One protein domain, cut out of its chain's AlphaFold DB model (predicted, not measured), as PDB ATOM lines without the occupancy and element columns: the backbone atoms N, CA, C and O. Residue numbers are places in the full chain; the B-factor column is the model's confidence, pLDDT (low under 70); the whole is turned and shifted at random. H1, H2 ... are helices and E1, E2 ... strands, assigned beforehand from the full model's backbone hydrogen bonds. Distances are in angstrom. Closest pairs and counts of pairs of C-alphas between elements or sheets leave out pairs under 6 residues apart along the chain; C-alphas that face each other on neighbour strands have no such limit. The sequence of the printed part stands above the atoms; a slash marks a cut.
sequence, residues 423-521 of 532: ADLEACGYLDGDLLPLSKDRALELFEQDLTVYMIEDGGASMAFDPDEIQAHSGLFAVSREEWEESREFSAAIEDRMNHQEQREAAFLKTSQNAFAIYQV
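Overview. This is residues 423 to 521 of the 532 residues of the protein "LPD16 domain-containing protein" of Clostridium sp. W14A (UniProt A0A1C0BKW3). A strongly twisted four-stranded sheet with short helices around it makes a head, and from it the chain runs out through H4 and the long helix H5 to a far end of H6 and E5, well away from the sheet. H2 and H3 pack side by side in the head, while residues 495 to 504 and 510 to 515 stand free. The printed part has 99 residues with six named helices and five named strands, in the order H1 E1 H2 E2 E3 H3 E4 H4 H5 H6 E5, and its class is mixed, helices and strands. The sheet runs E1 E4 E2 E3, all antiparallel. The whole is loose, with a radius of gyration of the C-alphas of 17.8 A, and elongated, spanning 50 by 27 by 21 A.

Arrangement. H1, residues 423 to 427, is on the sheet at a height of 9.2 A; its closest C-alphas to E1, residues 435 to 438, are those of Leu 425 and Pro 437, 6.3 A apart. E1, an edge strand, is antiparallel to E4, residues 477 to 480, with N 436 and O 479 at 2.8 A. H2, residues 440 to 448, is on the sheet at a height of 8.7 A, over E4; Ala 443 and Phe 477 have their closest C-alphas, 6.4 A apart. E2, residues 453 to 457, is antiparallel to E4, with N 454 and O 478 at 2.8 A. E2 and E3, residues 460 to 463, form a hairpin, with N 455 and O 462 at 2.7 A. H3, residues 467 to 472, touches H2 at a shallow tilt of 18 degrees, opposite ways; their closest C-alphas are those of Leu 444 and Pro 467, 6.5 A apart. H3 only grazes the sheet. E1, H2, E2 and E3, H3, E4 are split strand-helix-strand units, two strands running the same way with another between them in the sheet, each with a right-handed crossover. H4, residues 481 to 485, is close to H5, residues 488 to 499, but not clearly touching: the C-alphas of Trp 484 and Phe 490 are 6.6 A apart. H5 and H6, residues 501 to 508, meet only through their link. E5, residues 516 to 520, pairs with no named strand and is only just apart from H6, closest 8.1 A. In the six helices every O i to N i+4 pair is within hydrogen-bond range.

Along the chain. H1 begins at C-alpha 423, (43.690, -30.050, 60.566). H2 is 12.6 A long and E2 13.1 A. H5, the longest helix, runs 16.3 A from C-alpha 488 at (39.346, -29.185, 36.169). E5 is 13.5 A long and ends at C-alpha 520, (28.885, -11.060, 42.520).

Size, cuts and confidence. The C-alphas farthest apart, of Asp 468 and Ser 512, are 52.7 A apart. The printed part has no cut and no long link. Mean pLDDT of the printed part is 81.2; residues 501, 505 and 507 to 521 are under 70.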
ATOM      1  N   ALA A 423      43.313 -29.609  59.225       83.62
ATOM      2  CA  ALA A 423      43.690 -30.050  60.566       83.62
ATOM      3  C   ALA A 423      44.495 -31.369  60.579       83.62
ATOM      4  O   ALA A 423      45.299 -31.585  61.485       83.62
ATOM      5  N   ASP A 424      44.322 -32.241  59.580       85.44
ATOM      6  CA  ASP A 424      45.096 -33.480  59.451       85.44
ATOM      7  C   ASP A 424      46.551 -33.203  59.025       85.44
ATOM      8  O   ASP A 424      47.461 -33.897  59.483       85.44
ATOM      9  N   LEU A 425      46.799 -32.153  58.225       83.19
ATOM     10  CA  LEU A 425      48.158 -31.678  57.905       83.19
ATOM     11  C   LEU A 425      48.824 -31.023  59.115       83.19
ATOM     12  O   LEU A 425      49.983 -31.318  59.422       83.19
ATOM     13  N   GLU A 426      48.075 -30.191  59.838       84.81
ATOM     14  CA  GLU A 426      48.554 -29.540  61.061       84.81
ATOM     15  C   GLU A 426      48.923 -30.575  62.135       84.81
ATOM     16  O   GLU A 426      49.939 -30.437  62.820       84.81
ATOM     17  N   ALA A 427      48.160 -31.671  62.238       83.81
ATOM     18  CA  ALA A 427      48.469 -32.793  63.126       83.81
ATOM     19  C   ALA A 427      49.770 -33.528  62.743       83.81
ATOM     20  O   ALA A 427      50.422 -34.112  63.614       83.81
ATOM     21  N   CYS A 428      50.170 -33.474  61.470       76.75
ATOM     22  CA  CYS A 428      51.456 -33.969  60.973       76.75
ATOM     23  C   CYS A 428      52.601 -32.944  61.100       76.75
ATOM     24  O   CYS A 428      53.738 -33.265  60.755       76.75
ATOM     25  N   GLY A 429      52.328 -31.748  61.634       77.75
ATOM     26  CA  GLY A 429      53.321 -30.705  61.900       77.75
ATOM     27  C   GLY A 429      53.537 -29.710  60.761       77.75
ATOM     28  O   GLY A 429      54.436 -28.882  60.875       77.75
ATOM     29  N   TYR A 430      52.739 -29.775  59.691       81.31
ATOM     30  CA  TYR A 430      52.814 -28.840  58.569       81.31
ATOM     31  C   TYR A 430      51.840 -27.673  58.786       81.31
ATOM     32  O   TYR A 430      50.638 -27.902  58.909       81.31
ATOM     33  N   LEU A 431      52.345 -26.436  58.872       81.00
ATOM     34  CA  LEU A 431      51.567 -25.256  59.305       81.00
ATOM     35  C   LEU A 431      51.506 -24.122  58.269       81.00
ATOM     36  O   LEU A 431      50.913 -23.082  58.546       81.00
ATOM     37  N   ASP A 432      52.101 -24.306  57.089       77.81
ATOM     38  CA  ASP A 432      52.287 -23.223  56.114       77.81
ATOM     39  C   ASP A 432      50.998 -22.871  55.341       77.81
ATOM     40  O   ASP A 432      50.903 -21.809  54.729       77.81
ATOM     41  N   GLY A 433      49.954 -23.710  55.427       81.31
ATOM     42  CA  GLY A 433      48.597 -23.417  54.932       81.31
ATOM     43  C   GLY A 433      48.430 -23.388  53.403       81.31
ATOM     44  O   GLY A 433      47.313 -23.197  52.902       81.31
ATOM     45  N   ASP A 434      49.517 -23.611  52.672       88.38
ATOM     46  CA  ASP A 434      49.644 -23.620  51.213       88.38
ATOM     47  C   ASP A 434      49.307 -24.978  50.573       88.38
ATOM     48  O   ASP A 434      48.969 -25.035  49.390       88.38
ATOM     49  N   LEU A 435      49.334 -26.064  51.351       90.38
ATOM     50  CA  LEU A 435      49.032 -27.424  50.899       90.38
ATOM     51  C   LEU A 435      47.658 -27.927  51.380       90.38
ATOM     52  O   LEU A 435      47.180 -27.573  52.459       90.38
ATOM     53  N   LEU A 436      47.034 -28.800  50.583       91.38
ATOM     54  CA  LEU A 436      45.748 -29.449  50.864       91.38
ATOM     55  C   LEU A 436      45.915 -30.974  50.961       91.38
ATOM     56  O   LEU A 436      46.560 -31.561  50.094       91.38
ATOM     57  N   PRO A 437      45.328 -31.638  51.974       93.06
ATOM     58  CA  PRO A 437      45.590 -33.042  52.283       93.06
ATOM     59  C   PRO A 437      44.972 -34.007  51.269       93.06
ATOM     60  O   PRO A 437      43.863 -33.806  50.773       93.06
ATOM     61  N   LEU A 438      45.657 -35.127  51.046       92.75
ATOM     62  CA  LEU A 438      45.253 -36.210  50.161       92.75
ATOM     63  C   LEU A 438      45.443 -37.572  50.833       92.75
ATOM     64  O   LEU A 438      46.453 -37.845  51.490       92.75
ATOM     65  N   SER A 439      44.487 -38.469  50.603       91.88
ATOM     66  CA  SER A 439      44.679 -39.898  50.826       91.88
ATOM     67  C   SER A 439      45.619 -40.457  49.758       91.88
ATOM     68  O   SER A 439      45.755 -39.893  48.673       91.88
ATOM     69  N   LYS A 440      46.247 -41.598  50.043       90.75
ATOM     70  CA  LYS A 440      47.144 -42.276  49.096       90.75
ATOM     71  C   LYS A 440      46.486 -42.544  47.738       90.75
ATOM     72  O   LYS A 440      47.095 -42.287  46.705       90.75
ATOM     73  N   ASP A 441      45.254 -43.048  47.746       91.25
ATOM     74  CA  ASP A 441      44.531 -43.355  46.508       91.25
ATOM     75  C   ASP A 441      44.281 -42.075  45.703       91.25
ATOM     76  O   ASP A 441      44.499 -42.042  44.495       91.25
ATOM     77  N   ARG A 442      43.934 -40.980  46.390       92.19
ATOM     78  CA  ARG A 442      43.700 -39.690  45.748       92.19
ATOM     79  C   ARG A 442      44.979 -39.040  45.219       92.19
ATOM     80  O   ARG A 442      44.957 -38.406  44.172       92.19
ATOM     81  N   ALA A 443      46.092 -39.218  45.925       91.56
ATOM     82  CA  ALA A 443      47.405 -38.782  45.476       91.56
ATOM     83  C   ALA A 443      47.811 -39.478  44.169       91.56
ATOM     84  O   ALA A 443      48.261 -38.814  43.245       91.56
ATOM     85  N   LEU A 444      47.579 -40.789  44.045       90.75
ATOM     86  CA  LEU A 444      47.833 -41.511  42.794       90.75
ATOM     87  C   LEU A 444      46.963 -40.992  41.642       90.75
ATOM     88  O   LEU A 444      47.476 -40.769  40.550       90.75
ATOM     89  N   GLU A 445      45.673 -40.756  41.889       91.19
ATOM     90  CA  GLU A 445      44.759 -40.213  40.874       91.19
ATOM     91  C   GLU A 445      45.185 -38.828  40.376       91.19
ATOM     92  O   GLU A 445      45.179 -38.583  39.174       91.19
ATOM     93  N   LEU A 446      45.544 -37.919  41.287       90.88
ATOM     94  CA  LEU A 446      45.951 -36.560  40.926       90.88
ATOM     95  C   LEU A 446      47.322 -36.531  40.248       90.88
ATOM     96  O   LEU A 446      47.512 -35.776  39.298       90.88
ATOM     97  N   PHE A 447      48.239 -37.407  40.659       90.62
ATOM     98  CA  PHE A 447      49.521 -37.577  39.980       90.62
ATOM     99  C   PHE A 447      49.340 -38.063  38.530       90.62
ATOM    100  O   PHE A 447      50.001 -37.569  37.623       90.62
ATOM    101  N   GLU A 448      48.404 -38.987  38.275       90.12
ATOM    102  CA  GLU A 448      48.049 -39.416  36.908       90.12
ATOM    103  C   GLU A 448      47.405 -38.299  36.068       90.12
ATOM    104  O   GLU A 448      47.385 -38.385  34.838       90.12
ATOM    105  N   GLN A 449      46.880 -37.258  36.717       87.06
ATOM    106  CA  GLN A 449      46.346 -36.056  36.078       87.06
ATOM    107  C   GLN A 449      47.397 -34.942  35.915       87.06
ATOM    108  O   GLN A 449      47.028 -33.818  35.579       87.06
ATOM    109  N   ASP A 450      48.682 -35.262  36.108       88.12
ATOM    110  CA  ASP A 450      49.824 -34.343  36.034       88.12
ATOM    111  C   ASP A 450      49.822 -33.233  37.115       88.12
ATOM    112  O   ASP A 450      50.437 -32.186  36.908       88.12
ATOM    113  N   LEU A 451      49.162 -33.438  38.268       89.31
ATOM    114  CA  LEU A 451      49.294 -32.536  39.426       89.31
ATOM    115  C   LEU A 451      50.496 -32.917  40.297       89.31
ATOM    116  O   LEU A 451      50.818 -34.098  40.474       89.31
ATOM    117  N   THR A 452      51.117 -31.911  40.909       92.00
ATOM    118  CA  THR A 452      52.251 -32.097  41.807       92.00
ATOM    119  C   THR A 452      51.782 -32.641  43.153       92.00
ATOM    120  O   THR A 452      51.069 -31.983  43.913       92.00
ATOM    121  N   VAL A 453      52.223 -33.854  43.482       94.12
ATOM    122  CA  VAL A 453      51.927 -34.500  44.765       94.12
ATOM    123  C   VAL A 453      53.102 -34.350  45.718       94.12
ATOM    124  O   VAL A 453      54.241 -34.678  45.389       94.12
ATOM    125  N   TYR A 454      52.800 -33.928  46.938       92.75
ATOM    126  CA  TYR A 454      53.737 -33.803  48.041       92.75
ATOM    127  C   TYR A 454      53.528 -34.926  49.059       92.75
ATOM    128  O   TYR A 454      52.405 -35.252  49.436       92.75
ATOM    129  N   MET A 455      54.622 -35.510  49.527       92.25
ATOM    130  CA  MET A 455      54.709 -36.432  50.649       92.25
ATOM    131  C   MET A 455      55.062 -35.641  51.904       92.25
ATOM    132  O   MET A 455      56.072 -34.933  51.932       92.25
ATOM    133  N   ILE A 456      54.231 -35.769  52.936       89.75
ATOM    134  CA  ILE A 456      54.422 -35.073  54.208       89.75
ATOM    135  C   ILE A 456      55.219 -35.964  55.163       89.75
ATOM    136  O   ILE A 456      54.808 -37.093  55.455       89.75
ATOM    137  N   GLU A 457      56.348 -35.447  55.650       83.62
ATOM    138  CA  GLU A 457      57.273 -36.122  56.568       83.62
ATOM    139  C   GLU A 457      57.826 -35.130  57.598       83.62
ATOM    140  O   GLU A 457      58.365 -34.090  57.231       83.62
ATOM    141  N   ASP A 458      57.714 -35.454  58.891       73.44
ATOM    142  CA  ASP A 458      58.330 -34.707  60.003       73.44
ATOM    143  C   ASP A 458      58.124 -33.171  59.959       73.44
ATOM    144  O   ASP A 458      59.022 -32.397  60.295       73.44
ATOM    145  N   GLY A 459      56.928 -32.721  59.558       71.19
ATOM    146  CA  GLY A 459      56.567 -31.299  59.447       71.19
ATOM    147  C   GLY A 459      57.065 -30.596  58.177       71.19
ATOM    148  O   GLY A 459      56.861 -29.395  58.038       71.19
ATOM    149  N   GLY A 460      57.692 -31.322  57.250       79.75
ATOM    150  CA  GLY A 460      58.067 -30.845  55.921       79.75
ATOM    151  C   GLY A 460      57.286 -31.533  54.800       79.75
ATOM    152  O   GLY A 460      56.624 -32.553  55.005       79.75
ATOM    153  N   ALA A 461      57.395 -30.972  53.596       88.00
ATOM    154  CA  ALA A 461      56.806 -31.508  52.374       88.00
ATOM    155  C   ALA A 461      57.899 -31.779  51.331       88.00
ATOM    156  O   ALA A 461      58.796 -30.963  51.122       88.00
ATOM    157  N   SER A 462      57.825 -32.931  50.668       88.19
ATOM    158  CA  SER A 462      58.731 -33.307  49.576       88.19
ATOM    159  C   SER A 462      57.937 -33.797  48.375       88.19
ATOM    160  O   SER A 462      56.934 -34.478  48.536       88.19
ATOM    161  N   MET A 463      58.349 -33.431  47.166       90.62
ATOM    162  CA  MET A 463      57.625 -33.806  45.953       90.62
ATOM    163  C   MET A 463      57.831 -35.291  45.631       90.62
ATOM    164  O   MET A 463      58.963 -35.771  45.663       90.62
ATOM    165  N   ALA A 464      56.750 -35.997  45.299       89.31
ATOM    166  CA  ALA A 464      56.820 -37.336  44.727       89.31
ATOM    167  C   ALA A 464      57.166 -37.240  43.237       89.31
ATOM    168  O   ALA A 464      56.534 -36.485  42.496       89.31
ATOM    169  N   PHE A 465      58.161 -38.000  42.786       86.44
ATOM    170  CA  PHE A 465      58.617 -37.982  41.392       86.44
ATOM    171  C   PHE A 465      58.003 -39.089  40.538       86.44
ATOM    172  O   PHE A 465      57.986 -38.980  39.309       86.44
ATOM    173  N   ASP A 466      57.511 -40.157  41.168       89.56
ATOM    174  CA  ASP A 466      56.868 -41.271  40.486       89.56
ATOM    175  C   ASP A 466      55.812 -41.978  41.366       89.56
ATOM    176  O   ASP A 466      55.763 -41.791  42.587       89.56
ATOM    177  N   PRO A 467      54.933 -42.807  40.769       88.19
ATOM    178  CA  PRO A 467      53.897 -43.519  41.516       88.19
ATOM    179  C   PRO A 467      54.431 -44.565  42.504       88.19
ATOM    180  O   PRO A 467      53.710 -44.937  43.434       88.19
ATOM    181  N   ASP A 468      55.658 -45.063  42.318       90.12
ATOM    182  CA  ASP A 468      56.259 -46.046  43.223       90.12
ATOM    183  C   ASP A 468      56.657 -45.370  44.548       90.12
ATOM    184  O   ASP A 468      56.457 -45.960  45.614       90.12
ATOM    185  N   GLU A 469      57.122 -44.114  44.510       90.75
ATOM    186  CA  GLU A 469      57.346 -43.277  45.701       90.75
ATOM    187  C   GLU A 469      56.044 -43.042  46.476       90.75
ATOM    188  O   GLU A 469      55.992 -43.273  47.688       90.75
ATOM    189  N   ILE A 470      54.955 -42.703  45.772       89.44
ATOM    190  CA  ILE A 470      53.630 -42.542  46.389       89.44
ATOM    191  C   ILE A 470      53.185 -43.858  47.041       89.44
ATOM    192  O   ILE A 470      52.697 -43.870  48.169       89.44
ATOM    193  N   GLN A 471      53.388 -45.003  46.384       89.69
ATOM    194  CA  GLN A 471      53.038 -46.311  46.945       89.69
ATOM    195  C   GLN A 471      53.907 -46.726  48.137       89.69
ATOM    196  O   GLN A 471      53.405 -47.417  49.032       89.69
ATOM    197  N   ALA A 472      55.177 -46.327  48.169       88.12
ATOM    198  CA  ALA A 472      56.102 -46.643  49.252       88.12
ATOM    199  C   ALA A 472      55.869 -45.777  50.498       88.12
ATOM    200  O   ALA A 472      56.048 -46.268  51.617       88.12
ATOM    201  N   HIS A 473      55.429 -44.528  50.320       89.56
ATOM    202  CA  HIS A 473      55.179 -43.613  51.430       89.56
ATOM    203  C   HIS A 473      53.961 -44.026  52.263       89.56
ATOM    204  O   HIS A 473      52.963 -44.542  51.752       89.56
ATOM    205  N   SER A 474      54.057 -43.836  53.577       83.31
ATOM    206  CA  SER A 474      53.017 -44.222  54.548       83.31
ATOM    207  C   SER A 474      52.390 -43.039  55.284       83.31
ATOM    208  O   SER A 474      51.435 -43.240  56.032       83.31
ATOM    209  N   GLY A 475      52.928 -41.835  55.074       83.75
ATOM    210  CA  GLY A 475      52.411 -40.597  55.642       83.75
ATOM    211  C   GLY A 475      51.270 -39.996  54.825       83.75
ATOM    212  O   GLY A 475      50.745 -40.607  53.890       83.75
ATOM    213  N   LEU A 476      50.877 -38.785  55.216       89.69
ATOM    214  CA  LEU A 476      49.875 -38.001  54.506       89.69
ATOM    215  C   LEU A 476      50.472 -37.465  53.199       89.69
ATOM    216  O   LEU A 476      51.674 -37.193  53.120       89.69
ATOM    217  N   PHE A 477      49.629 -37.308  52.188       93.69
ATOM    218  CA  PHE A 477      50.000 -36.649  50.942       93.69
ATOM    219  C   PHE A 477      49.313 -35.295  50.866       93.69
ATOM    220  O   PHE A 477      48.350 -35.044  51.590       93.69
ATOM    221  N   ALA A 478      49.786 -34.427  49.984       92.94
ATOM    222  CA  ALA A 478      49.151 -33.151  49.737       92.94
ATOM    223  C   ALA A 478      49.343 -32.679  48.294       92.94
ATOM    224  O   ALA A 478      50.207 -33.178  47.580       92.94
ATOM    225  N   VAL A 479      48.537 -31.712  47.879       93.44
ATOM    226  CA  VAL A 479      48.703 -30.938  46.638       93.44
ATOM    227  C   VAL A 479      48.742 -29.461  46.999       93.44
ATOM    228  O   VAL A 479      48.185 -29.076  48.031       93.44
ATOM    229  N   SER A 480      49.397 -28.625  46.195       92.00
ATOM    230  CA  SER A 480      49.335 -27.184  46.432       92.00
ATOM    231  C   SER A 480      47.910 -26.674  46.231       92.00
ATOM    232  O   SER A 480      47.160 -27.150  45.374       92.00
ATOM    233  N   ARG A 481      47.515 -25.700  47.053       89.25
ATOM    234  CA  ARG A 481      46.212 -25.047  46.923       89.25
ATOM    235  C   ARG A 481      46.059 -24.404  45.546       89.25
ATOM    236  O   ARG A 481      45.011 -24.559  44.937       89.25
ATOM    237  N   GLU A 482      47.114 -23.759  45.061       87.81
ATOM    238  CA  GLU A 482      47.161 -23.107  43.749       87.81
ATOM    239  C   GLU A 482      46.896 -24.103  42.608       87.81
ATOM    240  O   GLU A 482      45.951 -23.921  41.845       87.81
ATOM    241  N   GLU A 483      47.625 -25.225  42.544       86.56
ATOM    242  CA  GLU A 483      47.405 -26.229  41.489       86.56
ATOM    243  C   GLU A 483      46.030 -26.904  41.602       86.56
ATOM    244  O   GLU A 483      45.421 -27.274  40.594       86.56
ATOM    245  N   TRP A 484      45.508 -27.066  42.822       91.88
ATOM    246  CA  TRP A 484      44.158 -27.586  43.014       91.88
ATOM    247  C   TRP A 484      43.086 -26.619  42.498       91.88
ATOM    248  O   TRP A 484      42.154 -27.062  41.825       91.88
ATOM    249  N   GLU A 485      43.221 -25.319  42.766       89.00
ATOM    250  CA  GLU A 485      42.301 -24.278  42.285       89.00
ATOM    251  C   GLU A 485      42.323 -24.148  40.750       89.00
ATOM    252  O   GLU A 485      41.286 -23.887  40.135       89.00
ATOM    253  N   GLU A 486      43.463 -24.429  40.113       87.75
ATOM    254  CA  GLU A 486      43.599 -24.494  38.650       87.75
ATOM    255  C   GLU A 486      43.066 -25.802  38.031       87.75
ATOM    256  O   GLU A 486      42.922 -25.922  36.806       87.75
ATOM    257  N   SER A 487      42.730 -26.799  38.855       86.12
ATOM    258  CA  SER A 487      42.289 -28.104  38.372       86.12
ATOM    259  C   SER A 487      40.892 -28.068  37.737       86.12
ATOM    260  O   SER A 487      39.991 -27.289  38.082       86.12
ATOM    261  N   ARG A 488      40.664 -29.000  36.802       84.44
ATOM    262  CA  ARG A 488      39.346 -29.185  36.169       84.44
ATOM    263  C   ARG A 488      38.281 -29.626  37.166       84.44
ATOM    264  O   ARG A 488      37.116 -29.282  36.989       84.44
ATOM    265  N   GLU A 489      38.667 -30.403  38.173       84.62
ATOM    266  CA  GLU A 489      37.745 -30.905  39.188       84.62
ATOM    267  C   GLU A 489      37.267 -29.781  40.114       84.62
ATOM    268  O   GLU A 489      36.066 -29.676  40.361       84.62
ATOM    269  N   PHE A 490      38.164 -28.880  40.527       86.56
ATOM    270  CA  PHE A 490      37.785 -27.681  41.275       86.56
ATOM    271  C   PHE A 490      36.857 -26.784  40.454       86.56
ATOM    272  O   PHE A 490      35.770 -26.427  40.907       86.56
ATOM    273  N   SER A 491      37.217 -26.510  39.196       83.06
ATOM    274  CA  SER A 491      36.373 -25.734  38.279       83.06
ATOM    275  C   SER A 491      34.972 -26.341  38.109       83.06
ATOM    276  O   SER A 491      33.975 -25.619  38.142       83.06
ATOM    277  N   ALA A 492      34.875 -27.669  37.980       82.69
ATOM    278  CA  ALA A 492      33.601 -28.376  37.869       82.69
ATOM    279  C   ALA A 492      32.775 -28.309  39.165       82.69
ATOM    280  O   ALA A 492      31.556 -28.155  39.100       82.69
ATOM    281  N   ALA A 493      33.417 -28.376  40.334       80.81
ATOM    282  CA  ALA A 493      32.748 -28.210  41.624       80.81
ATOM    283  C   ALA A 493      32.207 -26.780  41.810       80.81
ATOM    284  O   ALA A 493      31.090 -26.597  42.295       80.81
ATOM    285  N   ILE A 494      32.952 -25.763  41.364       80.75
ATOM    286  CA  ILE A 494      32.481 -24.372  41.353       80.75
ATOM    287  C   ILE A 494      31.317 -24.192  40.367       80.75
ATOM    288  O   ILE A 494      30.330 -23.538  40.702       80.75
ATOM    289  N   GLU A 495      31.372 -24.797  39.179       77.88
ATOM    290  CA  GLU A 495      30.278 -24.738  38.203       77.88
ATOM    291  C   GLU A 495      29.007 -25.441  38.715       77.88
ATOM    292  O   GLU A 495      27.909 -24.887  38.616       77.88
ATOM    293  N   ASP A 496      29.136 -26.618  39.334       77.38
ATOM    294  CA  ASP A 496      28.017 -27.310  39.983       77.38
ATOM    295  C   ASP A 496      27.418 -26.461  41.113       77.38
ATOM    296  O   ASP A 496      26.198 -26.287  41.196       77.38
ATOM    297  N   ARG A 497      28.270 -25.808  41.914       75.69
ATOM    298  CA  ARG A 497      27.849 -24.849  42.942       75.69
ATOM    299  C   ARG A 497      27.072 -23.665  42.357       75.69
ATOM    300  O   ARG A 497      26.072 -23.250  42.950       75.69
ATOM    301  N   MET A 498      27.490 -23.126  41.210       70.75
ATOM    302  CA  MET A 498      26.761 -22.058  40.510       70.75
ATOM    303  C   MET A 498      25.404 -22.544  39.986       70.75
ATOM    304  O   MET A 498      24.411 -21.824  40.075       70.75
ATOM    305  N   ASN A 499      25.319 -23.786  39.507       77.12
ATOM    306  CA  ASN A 499      24.066 -24.377  39.027       77.12
ATOM    307  C   ASN A 499      23.039 -24.619  40.150       77.12
ATOM    308  O   ASN A 499      21.837 -24.681  39.885       77.12
ATOM    309  N   HIS A 500      23.486 -24.691  41.406       73.19
ATOM    310  CA  HIS A 500      22.632 -24.823  42.590       73.19
ATOM    311  C   HIS A 500      22.339 -23.483  43.295       73.19
ATOM    312  O   HIS A 500      21.791 -23.469  44.401       73.19
ATOM    313  N   GLN A 501      22.642 -22.346  42.657       69.50
ATOM    314  CA  GLN A 501      22.489 -21.012  43.246       69.50
ATOM    315  C   GLN A 501      21.057 -20.706  43.723       69.50
ATOM    316  O   GLN A 501      20.882 -20.231  44.843       69.50
ATOM    317  N   GLU A 502      20.020 -21.058  42.955       70.06
ATOM    318  CA  GLU A 502      18.621 -20.835  43.367       70.06
ATOM    319  C   GLU A 502      18.240 -21.619  44.637       70.06
ATOM    320  O   GLU A 502      17.446 -21.149  45.455       70.06
ATOM    321  N   GLN A 503      18.808 -22.815  44.830       71.62
ATOM    322  CA  GLN A 503      18.552 -23.635  46.018       71.62
ATOM    323  C   GLN A 503      19.224 -23.031  47.256       71.62
ATOM    324  O   GLN A 503      18.604 -22.994  48.319       71.62
ATOM    325  N   ARG A 504      20.441 -22.494  47.093       72.00
ATOM    326  CA  ARG A 504      21.199 -21.799  48.146       72.00
ATOM    327  C   ARG A 504      20.519 -20.500  48.563       72.00
ATOM    328  O   ARG A 504      20.285 -20.290  49.750       72.00
ATOM    329  N   GLU A 505      20.086 -19.682  47.603       69.69
ATOM    330  CA  GLU A 505      19.315 -18.463  47.877       69.69
ATOM    331  C   GLU A 505      17.993 -18.785  48.587       69.69
ATOM    332  O   GLU A 505      17.656 -18.178  49.603       69.69
ATOM    333  N   ALA A 506      17.255 -19.794  48.113       70.44
ATOM    334  CA  ALA A 506      15.995 -20.197  48.729       70.44
ATOM    335  C   ALA A 506      16.165 -20.754  50.149       70.44
ATOM    336  O   ALA A 506      15.227 -20.674  50.946       70.44
ATOM    337  N   ALA A 507      17.310 -21.360  50.458       68.62
ATOM    338  CA  ALA A 507      17.593 -21.888  51.778       68.62
ATOM    339  C   ALA A 507      18.118 -20.796  52.727       68.62
ATOM    340  O   ALA A 507      17.649 -20.733  53.861       68.62
ATOM    341  N   PHE A 508      18.950 -19.871  52.238       67.94
ATOM    342  CA  PHE A 508      19.349 -18.649  52.947       67.94
ATOM    343  C   PHE A 508      18.127 -17.817  53.369       67.94
ATOM    344  O   PHE A 508      17.963 -17.506  54.546       67.94
ATOM    345  N   LEU A 509      17.190 -17.567  52.446       69.31
ATOM    346  CA  LEU A 509      15.956 -16.809  52.709       69.31
ATOM    347  C   LEU A 509      14.995 -17.482  53.709       69.31
ATOM    348  O   LEU A 509      14.065 -16.839  54.196       69.31
ATOM    349  N   LYS A 510      15.160 -18.783  53.980       69.62
ATOM    350  CA  LYS A 510      14.316 -19.544  54.919       69.62
ATOM    351  C   LYS A 510      14.940 -19.681  56.305       69.62
ATOM    352  O   LYS A 510      14.262 -20.166  57.215       69.62
ATOM    353  N   THR A 511      16.197 -19.284  56.469       65.69
ATOM    354  CA  THR A 511      16.897 -19.340  57.749       65.69
ATOM    355  C   THR A 511      16.333 -18.284  58.701       65.69
ATOM    356  O   THR A 511      16.109 -17.138  58.335       65.69
ATOM    357  N   SER A 512      16.067 -18.677  59.948       58.03
ATOM    358  CA  SER A 512      15.523 -17.801  60.996       58.03
ATOM    359  C   SER A 512      16.604 -17.094  61.832       58.03
ATOM    360  O   SER A 512      16.308 -16.609  62.922       58.03
ATOM    361  N   GLN A 513      17.858 -17.120  61.379       59.12
ATOM    362  CA  GLN A 513      19.017 -16.479  62.007       59.12
ATOM    363  C   GLN A 513      19.408 -15.238  61.195       59.12
ATOM    364  O   GLN A 513      19.151 -15.194  59.994       59.12
ATOM    365  N   ASN A 514      20.022 -14.244  61.843       58.00
ATOM    366  CA  ASN A 514      20.553 -13.068  61.148       58.00
ATOM    367  C   ASN A 514      21.695 -13.516  60.230       58.00
ATOM    368  O   ASN A 514      22.670 -14.082  60.720       58.00
ATOM    369  N   ALA A 515      21.577 -13.272  58.929       58.94
ATOM    370  CA  ALA A 515      22.560 -13.707  57.946       58.94
ATOM    371  C   ALA A 515      22.696 -12.666  56.824       58.94
ATOM    372  O   ALA A 515      21.756 -11.928  56.526       58.94
ATOM    373  N   PHE A 516      23.868 -12.605  56.193       52.88
ATOM    374  CA  PHE A 516      24.176 -11.664  55.113       52.88
ATOM    375  C   PHE A 516      24.602 -12.451  53.871       52.88
ATOM    376  O   PHE A 516      25.336 -13.429  53.991       52.88
ATOM    377  N   ALA A 517      24.152 -12.035  52.685       54.03
ATOM    378  CA  ALA A 517      24.564 -12.633  51.415       54.03
ATOM    379  C   ALA A 517      25.364 -11.618  50.591       54.03
ATOM    380  O   ALA A 517      24.966 -10.455  50.461       54.03
ATOM    381  N   ILE A 518      26.487 -12.067  50.030       55.50
ATOM    382  CA  ILE A 518      27.347 -11.285  49.137       55.50
ATOM    383  C   ILE A 518      27.134 -11.810  47.717       55.50
ATOM    384  O   ILE A 518      27.420 -12.970  47.434       55.50
ATOM    385  N   TYR A 519      26.634 -10.957  46.824       52.34
ATOM    386  CA  TYR A 519      26.406 -11.314  45.423       52.34
ATOM    387  C   TYR A 519      27.478 -10.704  44.524       52.34
ATOM    388  O   TYR A 519      27.756  -9.507  44.611       52.34
ATOM    389  N   GLN A 520      28.029 -11.513  43.616       45.44
ATOM    390  CA  GLN A 520      28.885 -11.060  42.520       45.44
ATOM    391  C   GLN A 520      28.058 -11.011  41.230       45.44
ATOM    392  O   GLN A 520      27.550 -12.029  40.760       45.44
ATOM    393  N   VAL A 521      27.870  -9.817  40.665       45.56
ATOM    394  CA  VAL A 521      27.002  -9.619  39.493       45.56
ATOM    395  C   VAL A 521      27.799  -9.855  38.207       45.56
ATOM    396  O   VAL A 521      28.921  -9.369  38.062       45.56
TER     397      VAL A 521